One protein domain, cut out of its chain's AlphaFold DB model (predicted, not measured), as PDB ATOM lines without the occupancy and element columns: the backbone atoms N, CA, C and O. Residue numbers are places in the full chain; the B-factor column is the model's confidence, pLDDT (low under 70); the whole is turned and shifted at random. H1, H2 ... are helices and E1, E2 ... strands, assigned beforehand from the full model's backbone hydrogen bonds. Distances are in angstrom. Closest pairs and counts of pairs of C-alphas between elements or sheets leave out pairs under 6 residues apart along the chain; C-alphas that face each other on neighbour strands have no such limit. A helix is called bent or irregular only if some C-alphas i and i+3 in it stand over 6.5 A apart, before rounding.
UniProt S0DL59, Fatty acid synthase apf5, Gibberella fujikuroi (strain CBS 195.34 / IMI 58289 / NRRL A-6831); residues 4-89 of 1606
ATOM      1  N   ASP A   4      17.035 -36.450  63.984       78.37
ATOM      2  CA  ASP A   4      17.398 -35.198  64.667       78.37
ATOM      3  C   ASP A   4      18.769 -35.272  65.366       78.37
ATOM      4  O   ASP A   4      19.542 -34.323  65.319       78.37
ATOM      5  N   VAL A   5      19.106 -36.417  65.975       86.30
ATOM      6  CA  VAL A   5      20.403 -36.626  66.652       86.30
ATOM      7  C   VAL A   5      21.524 -36.803  65.630       86.30
ATOM      8  O   VAL A   5      22.640 -36.337  65.838       86.30
ATOM      9  N   GLU A   6      21.231 -37.467  64.513       89.26
ATOM     10  CA  GLU A   6      22.151 -37.574  63.382       89.26
ATOM     11  C   GLU A   6      22.413 -36.205  62.767       89.26
ATOM     12  O   GLU A   6      23.567 -35.870  62.514       89.26
ATOM     13  N   GLN A   7      21.377 -35.380  62.616       86.67
ATOM     14  CA  GLN A   7      21.510 -34.013  62.136       86.67
ATOM     15  C   GLN A   7      22.306 -33.141  63.112       86.67
ATOM     16  O   GLN A   7      23.163 -32.387  62.664       86.67
ATOM     17  N   GLU A   8      22.086 -33.253  64.424       87.64
ATOM     18  CA  GLU A   8      22.827 -32.483  65.433       87.64
ATOM     19  C   GLU A   8      24.310 -32.888  65.505       87.64
ATOM     20  O   GLU A   8      25.201 -32.032  65.527       87.64
ATOM     21  N   LEU A   9      24.601 -34.192  65.478       91.09
ATOM     22  CA  LEU A   9      25.978 -34.689  65.458       91.09
ATOM     23  C   LEU A   9      26.676 -34.368  64.134       91.09
ATOM     24  O   LEU A   9      27.833 -33.953  64.155       91.09
ATOM     25  N   ALA A  10      25.985 -34.493  62.998       91.34
ATOM     26  CA  ALA A  10      26.510 -34.082  61.698       91.34
ATOM     27  C   ALA A  10      26.748 -32.568  61.643       91.34
ATOM     28  O   ALA A  10      27.777 -32.139  61.127       91.34
ATOM     29  N   TYR A  11      25.847 -31.766  62.216       89.93
ATOM     30  CA  TYR A  11      26.005 -30.317  62.326       89.93
ATOM     31  C   TYR A  11      27.250 -29.960  63.141       89.93
ATOM     32  O   TYR A  11      28.085 -29.187  62.676       89.93
ATOM     33  N   THR A  12      27.422 -30.577  64.311       90.70
ATOM     34  CA  THR A  12      28.592 -30.353  65.173       90.70
ATOM     35  C   THR A  12      29.882 -30.780  64.472       90.70
ATOM     36  O   THR A  12      30.843 -30.018  64.423       90.70
ATOM     37  N   LEU A  13      29.896 -31.968  63.860       93.15
ATOM     38  CA  LEU A  13      31.053 -32.465  63.117       93.15
ATOM     39  C   LEU A  13      31.414 -31.548  61.939       93.15
ATOM     40  O   LEU A  13      32.593 -31.287  61.713       93.15
ATOM     41  N   LEU A  14      30.420 -31.043  61.203       91.73
ATOM     42  CA  LEU A  14      30.633 -30.125  60.085       91.73
ATOM     43  C   LEU A  14      31.233 -28.795  60.559       91.73
ATOM     44  O   LEU A  14      32.188 -28.314  59.949       91.73
ATOM     45  N   ILE A  15      30.708 -28.230  61.653       87.72
ATOM     46  CA  ILE A  15      31.237 -27.006  62.270       87.72
ATOM     47  C   ILE A  15      32.710 -27.201  62.651       87.72
ATOM     48  O   ILE A  15      33.545 -26.383  62.266       87.72
ATOM     49  N   GLU A  16      33.043 -28.289  63.348       90.84
ATOM     50  CA  GLU A  16      34.417 -28.563  63.790       90.84
ATOM     51  C   GLU A  16      35.369 -28.799  62.608       90.84
ATOM     52  O   GLU A  16      36.483 -28.268  62.588       90.84
ATOM     53  N   LEU A  17      34.929 -29.531  61.575       90.64
ATOM     54  CA  LEU A  17      35.710 -29.724  60.350       90.64
ATOM     55  C   LEU A  17      36.011 -28.390  59.658       90.64
ATOM     56  O   LEU A  17      37.159 -28.154  59.286       90.64
ATOM     57  N   MET A  18      35.017 -27.506  59.516       85.76
ATOM     58  CA  MET A  18      35.206 -26.192  58.890       85.76
ATOM     59  C   MET A  18      36.085 -25.265  59.738       85.76
ATOM     60  O   MET A  18      36.966 -24.592  59.199       85.76
ATOM     61  N   ALA A  19      35.881 -25.238  61.059       83.45
ATOM     62  CA  ALA A  19      36.648 -24.395  61.971       83.45
ATOM     63  C   ALA A  19      38.135 -24.783  61.982       83.45
ATOM     64  O   ALA A  19      39.007 -23.920  61.863       83.45
ATOM     65  N   HIS A  20      38.437 -26.083  62.060       86.20
ATOM     66  CA  HIS A  20      39.815 -26.568  62.060       86.20
ATOM     67  C   HIS A  20      40.472 -26.550  60.673       86.20
ATOM     68  O   HIS A  20      41.684 -26.338  60.602       86.20
ATOM     69  N   GLN A  21      39.718 -26.697  59.575       86.58
ATOM     70  CA  GLN A  21      40.260 -26.622  58.207       86.58
ATOM     71  C   GLN A  21      41.055 -25.330  57.973       86.58
ATOM     72  O   GLN A  21      42.072 -25.360  57.285       86.58
ATOM     73  N   PHE A  22      40.641 -24.210  58.575       78.83
ATOM     74  CA  PHE A  22      41.334 -22.928  58.431       78.83
ATOM     75  C   PHE A  22      42.787 -22.947  58.951       78.83
ATOM     76  O   PHE A  22      43.619 -22.179  58.474       78.83
ATOM     77  N   ALA A  23      43.109 -23.826  59.907       83.04
ATOM     78  CA  ALA A  23      44.416 -23.889  60.567       83.04
ATOM     79  C   ALA A  23      45.194 -25.197  60.319       83.04
ATOM     80  O   ALA A  23      46.316 -25.339  60.809       83.04
ATOM     81  N   TYR A  24      44.633 -26.146  59.565       85.71
ATOM     82  CA  TYR A  24      45.281 -27.412  59.211       85.71
ATOM     83  C   TYR A  24      45.631 -27.455  57.713       85.71
ATOM     84  O   TYR A  24      44.934 -26.861  56.892       85.71
ATOM     85  N   PRO A  25      46.710 -28.154  57.311       84.81
ATOM     86  CA  PRO A  25      47.068 -28.276  55.903       84.81
ATOM     87  C   PRO A  25      45.983 -29.024  55.115       84.81
ATOM     88  O   PRO A  25      45.510 -30.082  55.532       84.81
ATOM     89  N   VAL A  26      45.626 -28.496  53.939       86.53
ATOM     90  CA  VAL A  26      44.685 -29.148  53.019       86.53
ATOM     91  C   VAL A  26      45.355 -30.383  52.419       86.53
ATOM     92  O   VAL A  26      46.274 -30.280  51.606       86.53
ATOM     93  N   ARG A  27      44.878 -31.567  52.811       90.09
ATOM     94  CA  ARG A  27      45.363 -32.881  52.356       90.09
ATOM     95  C   ARG A  27      44.853 -33.233  50.953       90.09
ATOM     96  O   ARG A  27      44.195 -34.246  50.744       90.09
ATOM     97  N   TRP A  28      45.109 -32.346  49.989       90.66
ATOM     98  CA  TRP A  28      44.526 -32.441  48.649       90.66
ATOM     99  C   TRP A  28      45.027 -33.654  47.860       90.66
ATOM    100  O   TRP A  28      44.283 -34.184  47.050       90.66
ATOM    101  N   ILE A  29      46.248 -34.139  48.113       86.77
ATOM    102  CA  ILE A  29      46.767 -35.349  47.453       86.77
ATOM    103  C   ILE A  29      45.918 -36.559  47.849       86.77
ATOM    104  O   ILE A  29      45.471 -37.300  46.982       86.77
ATOM    105  N   GLU A  30      45.638 -36.726  49.140       90.22
ATOM    106  CA  GLU A  30      44.812 -37.821  49.644       90.22
ATOM    107  C   GLU A  30      43.356 -37.683  49.197       90.22
ATOM    108  O   GLU A  30      42.724 -38.678  48.851       90.22
ATOM    109  N   THR A  31      42.834 -36.453  49.131       90.62
ATOM    110  CA  THR A  31      41.518 -36.190  48.535       90.62
ATOM    111  C   THR A  31      41.478 -36.619  47.066       90.62
ATOM    112  O   THR A  31      40.526 -37.273  46.645       90.62
ATOM    113  N   GLN A  32      42.506 -36.289  46.278       89.27
ATOM    114  CA  GLN A  32      42.597 -36.698  44.877       89.27
ATOM    115  C   GLN A  32      42.724 -38.215  44.734       89.27
ATOM    116  O   GLN A  32      42.021 -38.796  43.913       89.27
ATOM    117  N   ASP A  33      43.561 -38.858  45.549       88.40
ATOM    118  CA  ASP A  33      43.730 -40.312  45.548       88.40
ATOM    119  C   ASP A  33      42.411 -41.025  45.918       88.40
ATOM    120  O   ASP A  33      42.068 -42.024  45.290       88.40
ATOM    121  N   HIS A  34      41.622 -40.490  46.859       90.17
ATOM    122  CA  HIS A  34      40.296 -41.024  47.206       90.17
ATOM    123  C   HIS A  34      39.283 -40.860  46.059       90.17
ATOM    124  O   HIS A  34      38.595 -41.814  45.697       90.17
ATOM    125  N   ILE A  35      39.224 -39.679  45.430       88.82
ATOM    126  CA  ILE A  35      38.323 -39.415  44.294       88.82
ATOM    127  C   ILE A  35      38.691 -40.277  43.071       88.82
ATOM    128  O   ILE A  35      37.809 -40.796  42.381       88.82
ATOM    129  N   LEU A  36      39.986 -40.428  42.779       87.80
ATOM    130  CA  LEU A  36      40.458 -41.192  41.625       87.80
ATOM    131  C   LEU A  36      40.418 -42.699  41.876       87.80
ATOM    132  O   LEU A  36      40.013 -43.434  40.981       87.80
ATOM    133  N   GLY A  37      40.811 -43.154  43.064       85.29
ATOM    134  CA  GLY A  37      40.948 -44.572  43.388       85.29
ATOM    135  C   GLY A  37      39.686 -45.217  43.953       85.29
ATOM    136  O   GLY A  37      39.219 -46.217  43.415       85.29
ATOM    137  N   GLU A  38      39.130 -44.677  45.041       85.37
ATOM    138  CA  GLU A  38      37.980 -45.302  45.717       85.37
ATOM    139  C   GLU A  38      36.653 -44.939  45.047       85.37
ATOM    140  O   GLU A  38      35.837 -45.819  44.780       85.37
ATOM    141  N   VAL A  39      36.448 -43.658  44.725       83.77
ATOM    142  CA  VAL A  39      35.217 -43.195  44.060       83.77
ATOM    143  C   VAL A  39      35.217 -43.534  42.564       83.77
ATOM    144  O   VAL A  39      34.151 -43.664  41.969       83.77
ATOM    145  N   ASN A  40      36.394 -43.693  41.945       86.52
ATOM    146  CA  ASN A  40      36.556 -43.907  40.501       86.52
ATOM    147  C   ASN A  40      35.827 -42.855  39.644       86.52
ATOM    148  O   ASN A  40      35.232 -43.170  38.619       86.52
ATOM    149  N   ALA A  41      35.886 -41.580  40.049       87.50
ATOM    150  CA  ALA A  41      35.153 -40.516  39.366       87.50
ATOM    151  C   ALA A  41      35.613 -40.333  37.903       87.50
ATOM    152  O   ALA A  41      36.767 -39.980  37.638       87.50
ATOM    153  N   GLU A  42      34.693 -40.539  36.957       87.72
ATOM    154  CA  GLU A  42      34.922 -40.343  35.519       87.72
ATOM    155  C   GLU A  42      34.750 -38.882  35.097       87.72
ATOM    156  O   GLU A  42      35.552 -38.366  34.329       87.72
ATOM    157  N   ARG A  43      33.740 -38.176  35.619       88.25
ATOM    158  CA  ARG A  43      33.530 -36.745  35.346       88.25
ATOM    159  C   ARG A  43      33.924 -35.920  36.557       88.25
ATOM    160  O   ARG A  43      33.238 -35.936  37.574       88.25
ATOM    161  N   ILE A  44      35.016 -35.176  36.430       88.91
ATOM    162  CA  ILE A  44      35.538 -34.313  37.488       88.91
ATOM    163  C   ILE A  44      35.422 -32.875  37.000       88.91
ATOM    164  O   ILE A  44      36.141 -32.452  36.093       88.91
ATOM    165  N   ILE A  45      34.486 -32.141  37.595       88.07
ATOM    166  CA  ILE A  45      34.157 -30.770  37.211       88.07
ATOM    167  C   ILE A  45      34.670 -29.834  38.301       88.07
ATOM    168  O   ILE A  45      34.207 -29.880  39.439       88.07
ATOM    169  N   GLU A  46      35.633 -28.986  37.964       88.32
ATOM    170  CA  GLU A  46      36.062 -27.900  38.839       88.32
ATOM    171  C   GLU A  46      35.125 -26.713  38.683       88.32
ATOM    172  O   GLU A  46      34.942 -26.213  37.578       88.32
ATOM    173  N   ILE A  47      34.575 -26.232  39.795       85.22
ATOM    174  CA  ILE A  47      33.826 -24.979  39.840       85.22
ATOM    175  C   ILE A  47      34.755 -23.914  40.413       85.22
ATOM    176  O   ILE A  47      35.008 -23.870  41.615       85.22
ATOM    177  N   GLY A  48      35.291 -23.076  39.535       79.28
ATOM    178  CA  GLY A  48      36.210 -22.007  39.894       79.28
ATOM    179  C   GLY A  48      36.513 -21.117  38.690       79.28
ATOM    180  O   GLY A  48      36.257 -21.529  37.558       79.28
ATOM    181  N   PRO A  49      37.059 -19.913  38.921       74.27
ATOM    182  CA  PRO A  49      37.359 -18.934  37.873       74.27
ATOM    183  C   PRO A  49      38.635 -19.260  37.079       74.27
ATOM    184  O   PRO A  49      39.164 -18.394  36.403       74.27
ATOM    185  N   SER A  50      39.237 -20.435  37.296       77.00
ATOM    186  CA  SER A  50      40.380 -20.946  36.533       77.00
ATOM    187  C   SER A  50      40.539 -22.453  36.774       77.00
ATOM    188  O   SER A  50      40.198 -22.920  37.861       77.00
ATOM    189  N   PRO A  51      41.046 -23.235  35.801       80.78
ATOM    190  CA  PRO A  51      41.154 -24.691  35.898       80.78
ATOM    191  C   PRO A  51      42.375 -25.138  36.731       80.78
ATOM    192  O   PRO A  51      43.276 -25.820  36.235       80.78
ATOM    193  N   ILE A  52      42.495 -24.708  37.988       85.40
ATOM    194  CA  ILE A  52      43.670 -24.995  38.829       85.40
ATOM    195  C   ILE A  52      43.613 -26.428  39.372       85.40
ATOM    196  O   ILE A  52      44.580 -27.187  39.241       85.40
ATOM    197  N   LEU A  53      42.490 -26.818  39.970       88.47
ATOM    198  CA  LEU A  53      42.297 -28.121  40.606       88.47
ATOM    199  C   LEU A  53      42.227 -29.248  39.577       88.47
ATOM    200  O   LEU A  53      42.814 -30.306  39.802       88.47
ATOM    201  N   THR A  54      41.591 -29.020  38.426       86.58
ATOM    202  CA  THR A  54      41.609 -29.950  37.287       86.58
ATOM    203  C   THR A  54      43.023 -30.160  36.761       86.58
ATOM    204  O   THR A  54      43.407 -31.299  36.505       86.58
ATOM    205  N   ASN A  55      43.844 -29.108  36.661       85.51
ATOM    206  CA  ASN A  55      45.249 -29.240  36.268       85.51
ATOM    207  C   ASN A  55      46.078 -30.013  37.304       85.51
ATOM    208  O   ASN A  55      46.907 -30.846  36.924       85.51
ATOM    209  N   MET A  56      45.851 -29.787  38.602       87.90
ATOM    210  CA  MET A  56      46.463 -30.604  39.658       87.90
ATOM    211  C   MET A  56      46.026 -32.070  39.539       87.90
ATOM    212  O   MET A  56      46.869 -32.960  39.564       87.90
ATOM    213  N   MET A  57      44.730 -32.321  39.335       87.61
ATOM    214  CA  MET A  57      44.164 -33.667  39.195       87.61
ATOM    215  C   MET A  57      44.723 -34.388  37.966       87.61
ATOM    216  O   MET A  57      45.101 -35.553  38.048       87.61
ATOM    217  N   LYS A  58      44.884 -33.675  36.845       86.40
ATOM    218  CA  LYS A  58      45.513 -34.185  35.619       86.40
ATOM    219  C   LYS A  58      46.938 -34.681  35.870       86.40
ATOM    220  O   LYS A  58      47.321 -35.726  35.350       86.40
ATOM    221  N   ARG A  59      47.722 -33.956  36.680       86.85
ATOM    222  CA  ARG A  59      49.080 -34.377  37.075       86.85
ATOM    223  C   ARG A  59      49.052 -35.626  37.961       86.85
ATOM    224  O   ARG A  59      49.886 -36.513  37.780       86.85
ATOM    225  N   THR A  60      48.095 -35.727  38.880       88.82
ATOM    226  CA  THR A  60      47.931 -36.905  39.750       88.82
ATOM    227  C   THR A  60      47.511 -38.141  38.952       88.82
ATOM    228  O   THR A  60      48.135 -39.192  39.094       88.82
ATOM    229  N   ILE A  61      46.564 -38.001  38.015       87.62
ATOM    230  CA  ILE A  61      46.171 -39.076  37.087       87.62
ATOM    231  C   ILE A  61      47.381 -39.554  36.280       87.62
ATOM    232  O   ILE A  61      47.702 -40.740  36.291       87.62
ATOM    233  N   ALA A  62      48.100 -38.628  35.636       84.87
ATOM    234  CA  ALA A  62      49.247 -38.967  34.795       84.87
ATOM    235  C   ALA A  62      50.390 -39.639  35.574       84.87
ATOM    236  O   ALA A  62      51.081 -40.492  35.025       84.87
ATOM    237  N   SER A  63      50.599 -39.266  36.841       85.64
ATOM    238  CA  SER A  63      51.702 -39.801  37.649       85.64
ATOM    239  C   SER A  63      51.385 -41.120  38.358       85.64
ATOM    240  O   SER A  63      52.299 -41.920  38.539       85.64
ATOM    241  N   ARG A  64      50.131 -41.358  38.774       85.40
ATOM    242  CA  ARG A  64      49.771 -42.502  39.636       85.40
ATOM    243  C   ARG A  64      48.678 -43.416  39.081       85.40
ATOM    244  O   ARG A  64      48.725 -44.611  39.351       85.40
ATOM    245  N   PHE A  65      47.727 -42.896  38.302       87.44
ATOM    246  CA  PHE A  65      46.530 -43.649  37.897       87.44
ATOM    247  C   PHE A  65      46.482 -44.018  36.410       87.44
ATOM    248  O   PHE A  65      45.704 -44.889  36.054       87.44
ATOM    249  N   SER A  66      47.351 -43.475  35.546       82.07
ATOM    250  CA  SER A  66      47.302 -43.721  34.090       82.07
ATOM    251  C   SER A  66      47.312 -45.207  33.697       82.07
ATOM    252  O   SER A  66      46.596 -45.595  32.777       82.07
ATOM    253  N   ASN A  67      48.096 -46.047  34.385       83.98
ATOM    254  CA  ASN A  67      48.126 -47.494  34.124       83.98
ATOM    255  C   ASN A  67      46.863 -48.196  34.648       83.98
ATOM    256  O   ASN A  67      46.370 -49.128  34.019       83.98
ATOM    257  N   SER A  68      46.346 -47.747  35.795       84.02
ATOM    258  CA  SER A  68      45.122 -48.285  36.398       84.02
ATOM    259  C   SER A  68      43.896 -47.937  35.555       84.02
ATOM    260  O   SER A  68      43.080 -48.807  35.273       84.02
ATOM    261  N   ASP A  69      43.799 -46.690  35.099       87.82
ATOM    262  CA  ASP A  69      42.705 -46.198  34.267       87.82
ATOM    263  C   ASP A  69      42.672 -46.932  32.917       87.82
ATOM    264  O   ASP A  69      41.604 -47.353  32.478       87.82
ATOM    265  N   GLN A  70      43.837 -47.192  32.300       82.68
ATOM    266  CA  GLN A  70      43.924 -48.033  31.097       82.68
ATOM    267  C   GLN A  70      43.521 -49.489  31.357       82.68
ATOM    268  O   GLN A  70      42.840 -50.084  30.525       82.68
ATOM    269  N   ALA A  71      43.917 -50.070  32.494       84.59
ATOM    270  CA  ALA A  71      43.571 -51.450  32.836       84.59
ATOM    271  C   ALA A  71      42.071 -51.633  33.129       84.59
ATOM    272  O   ALA A  71      41.511 -52.683  32.819       84.59
ATOM    273  N   LEU A  72      41.427 -50.618  33.711       84.72
ATOM    274  CA  LEU A  72      40.004 -50.626  34.064       84.72
ATOM    275  C   LEU A  72      39.102 -50.005  32.985       84.72
ATOM    276  O   LEU A  72      37.886 -49.999  33.150       84.72
ATOM    277  N   ASN A  73      39.678 -49.505  31.885       85.68
ATOM    278  CA  ASN A  73      38.979 -48.777  30.822       85.68
ATOM    279  C   ASN A  73      38.158 -47.573  31.338       85.68
ATOM    280  O   ASN A  73      37.077 -47.278  30.829       85.68
ATOM    281  N   ILE A  74      38.673 -46.879  32.358       84.73
ATOM    282  CA  ILE A  74      38.049 -45.682  32.933       84.73
ATOM    283  C   ILE A  74      38.517 -44.470  32.128       84.73
ATOM    284  O   ILE A  74      39.706 -44.146  32.110       84.73
ATOM    285  N   ASN A  75      37.583 -43.777  31.474       83.47
ATOM    286  CA  ASN A  75      37.888 -42.583  30.689       83.47
ATOM    287  C   ASN A  75      37.538 -41.320  31.485       83.47
ATOM    288  O   ASN A  75      36.368 -40.985  31.666       83.47
ATOM    289  N   ARG A  76      38.559 -40.630  32.008       87.42
ATOM    290  CA  ARG A  76      38.353 -39.473  32.890       87.42
ATOM    291  C   ARG A  76      38.240 -38.167  32.107       87.42
ATOM    292  O   ARG A  76      39.178 -37.736  31.439       87.42
ATOM    293  N   HIS A  77      37.113 -37.490  32.283       86.24
ATOM    294  CA  HIS A  77      36.804 -36.176  31.743       86.24
ATOM    295  C   HIS A  77      36.968 -35.097  32.822       86.24
ATOM    296  O   HIS A  77      36.126 -34.932  33.707       86.24
ATOM    297  N   LEU A  78      38.063 -34.341  32.725       86.84
ATOM    298  CA  LEU A  78      38.323 -33.161  33.550       86.84
ATOM    299  C   LEU A  78      37.729 -31.925  32.870       86.84
ATOM    300  O   LEU A  78      38.126 -31.588  31.755       86.84
ATOM    301  N   MET A  79      36.792 -31.253  33.534       84.95
ATOM    302  CA  MET A  79      36.057 -30.112  32.984       84.95
ATOM    303  C   MET A  79      36.124 -28.906  33.936       84.95
ATOM    304  O   MET A  79      36.180 -29.067  35.150       84.95
ATOM    305  N   SER A  80      36.100 -27.691  33.389       80.37
ATOM    306  CA  SER A  80      36.010 -26.426  34.133       80.37
ATOM    307  C   SER A  80      35.159 -25.435  33.320       80.37
ATOM    308  O   SER A  80      35.205 -25.491  32.086       80.37
ATOM    309  N   PRO A  81      34.355 -24.562  33.958       71.29
ATOM    310  CA  PRO A  81      33.464 -23.625  33.273       71.29
ATOM    311  C   PRO A  81      34.193 -22.501  32.523       71.29
ATOM    312  O   PRO A  81      33.557 -21.804  31.736       71.29
ATOM    313  N   ASP A  82      35.506 -22.355  32.702       62.30
ATOM    314  CA  ASP A  82      36.293 -21.174  32.322       62.30
ATOM    315  C   ASP A  82      36.526 -20.963  30.808       62.30
ATOM    316  O   ASP A  82      37.370 -20.178  30.405       62.30
ATOM    317  N   ASN A  83      35.764 -21.649  29.951       55.32
ATOM    318  CA  ASN A  83      35.670 -21.395  28.505       55.32
ATOM    319  C   ASN A  83      34.269 -21.719  27.944       55.32
ATOM    320  O   ASN A  83      34.116 -21.994  26.757       55.32
ATOM    321  N   GLY A  84      33.239 -21.748  28.798       57.71
ATOM    322  CA  GLY A  84      31.873 -22.052  28.370       57.71
ATOM    323  C   GLY A  84      31.706 -23.467  27.819       57.71
ATOM    324  O   GLY A  84      30.901 -23.640  26.913       57.71
ATOM    325  N   ASN A  85      32.451 -24.458  28.340       66.98
ATOM    326  CA  ASN A  85      32.383 -25.843  27.865       66.98
ATOM    327  C   ASN A  85      30.916 -26.339  27.881       66.98
ATOM    328  O   ASN A  85      30.372 -26.577  28.970       66.98
ATOM    329  N   PRO A  86      30.265 -26.477  26.706       64.72
ATOM    330  CA  PRO A  86      28.843 -26.786  26.628       64.72
ATOM    331  C   PRO A  86      28.507 -28.151  27.235       64.72
ATOM    332  O   PRO A  86      27.385 -28.338  27.708       64.72
ATOM    333  N   ASP A  87      29.483 -29.063  27.312       71.78
ATOM    334  CA  ASP A  87      29.323 -30.408  27.873       71.78
ATOM    335  C   ASP A  87      29.005 -30.403  29.374       71.78
ATOM    336  O   ASP A  87      28.373 -31.334  29.879       71.78
ATOM    337  N   ILE A  88      29.420 -29.366  30.115       81.54
ATOM    338  CA  ILE A  88      29.058 -29.218  31.536       81.54
ATOM    339  C   ILE A  88      27.551 -28.962  31.665       81.54
ATOM    340  O   ILE A  88      26.908 -29.493  32.569       81.54
ATOM    341  N   TYR A  89      26.991 -28.174  30.743       78.02
ATOM    342  CA  TYR A  89      25.589 -27.747  30.737       78.02
ATOM    343  C   TYR A  89      24.692 -28.584  29.815       78.02
ATOM    344  O   TYR A  89      23.513 -28.260  29.679       78.02
TER     345      TYR A  89
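This is residues 4 to 89 of the 1606 residues of the protein "Fatty acid synthase apf5" of Gibberella fujikuroi (strain CBS 195.34 / IMI 58289 / NRRL A-6831) (UniProt S0DL59). A small body holds a two-strand parallel sheet, E1 beside E2, on which kinked H3 packs with residues 53 to 58; H2 packs on H3, and H1 sticks out as a free arm. The printed part has 86 residues, with named elements in the order H1 H2 E1 H3 E2, mostly helix. It is loose, with a radius of gyration of the C-alphas of 16.1 A, spanning 43 by 31 by 28 A.

E1, residues 43 to 45, and E2, residues 77 to 79, are parallel neighbours at 14 degrees; N 44 and O 77, 3.0 A apart, are within hydrogen-bond range. With H3, residues 52 to 72, between them in the chain, they form a strand-helix-strand unit with a right-handed crossover. The closest C-alphas of H3 and E2, Thr 54 and Leu 78, are 5.9 A apart. H3 is irregular, C-alphas 64 and 67 being 7.6 A apart, with a kink of 76 degrees near residue 65. H2, residues 28 to 38, touches residues 57 to 65 of H3 alone, at a shallow tilt of 31 degrees, the same way; the closest C-alphas, Gln 32 and Met 57, are 6.6 A apart. H1, residues 4 to 21, is apart from H2, E1, H3 and E2. Every O i to N i+4 pair is within hydrogen-bond range in H1 and H2, and 14 of 17 in H3.

H1 runs 25.3 A from C-alpha 4 at (17.398, -35.198, 64.667), H3 26.3 A and H2 14.7 A; E1 measures 6.3 A, and E2, 6.2 A, ends at C-alpha 79 at (36.057, -30.112, 32.984).

The C-alphas farthest apart, Asp 4 and Asn 67, are 45.0 A apart. The printed part has no cut and no long link. Residues 82 to 86 have pLDDT under 70.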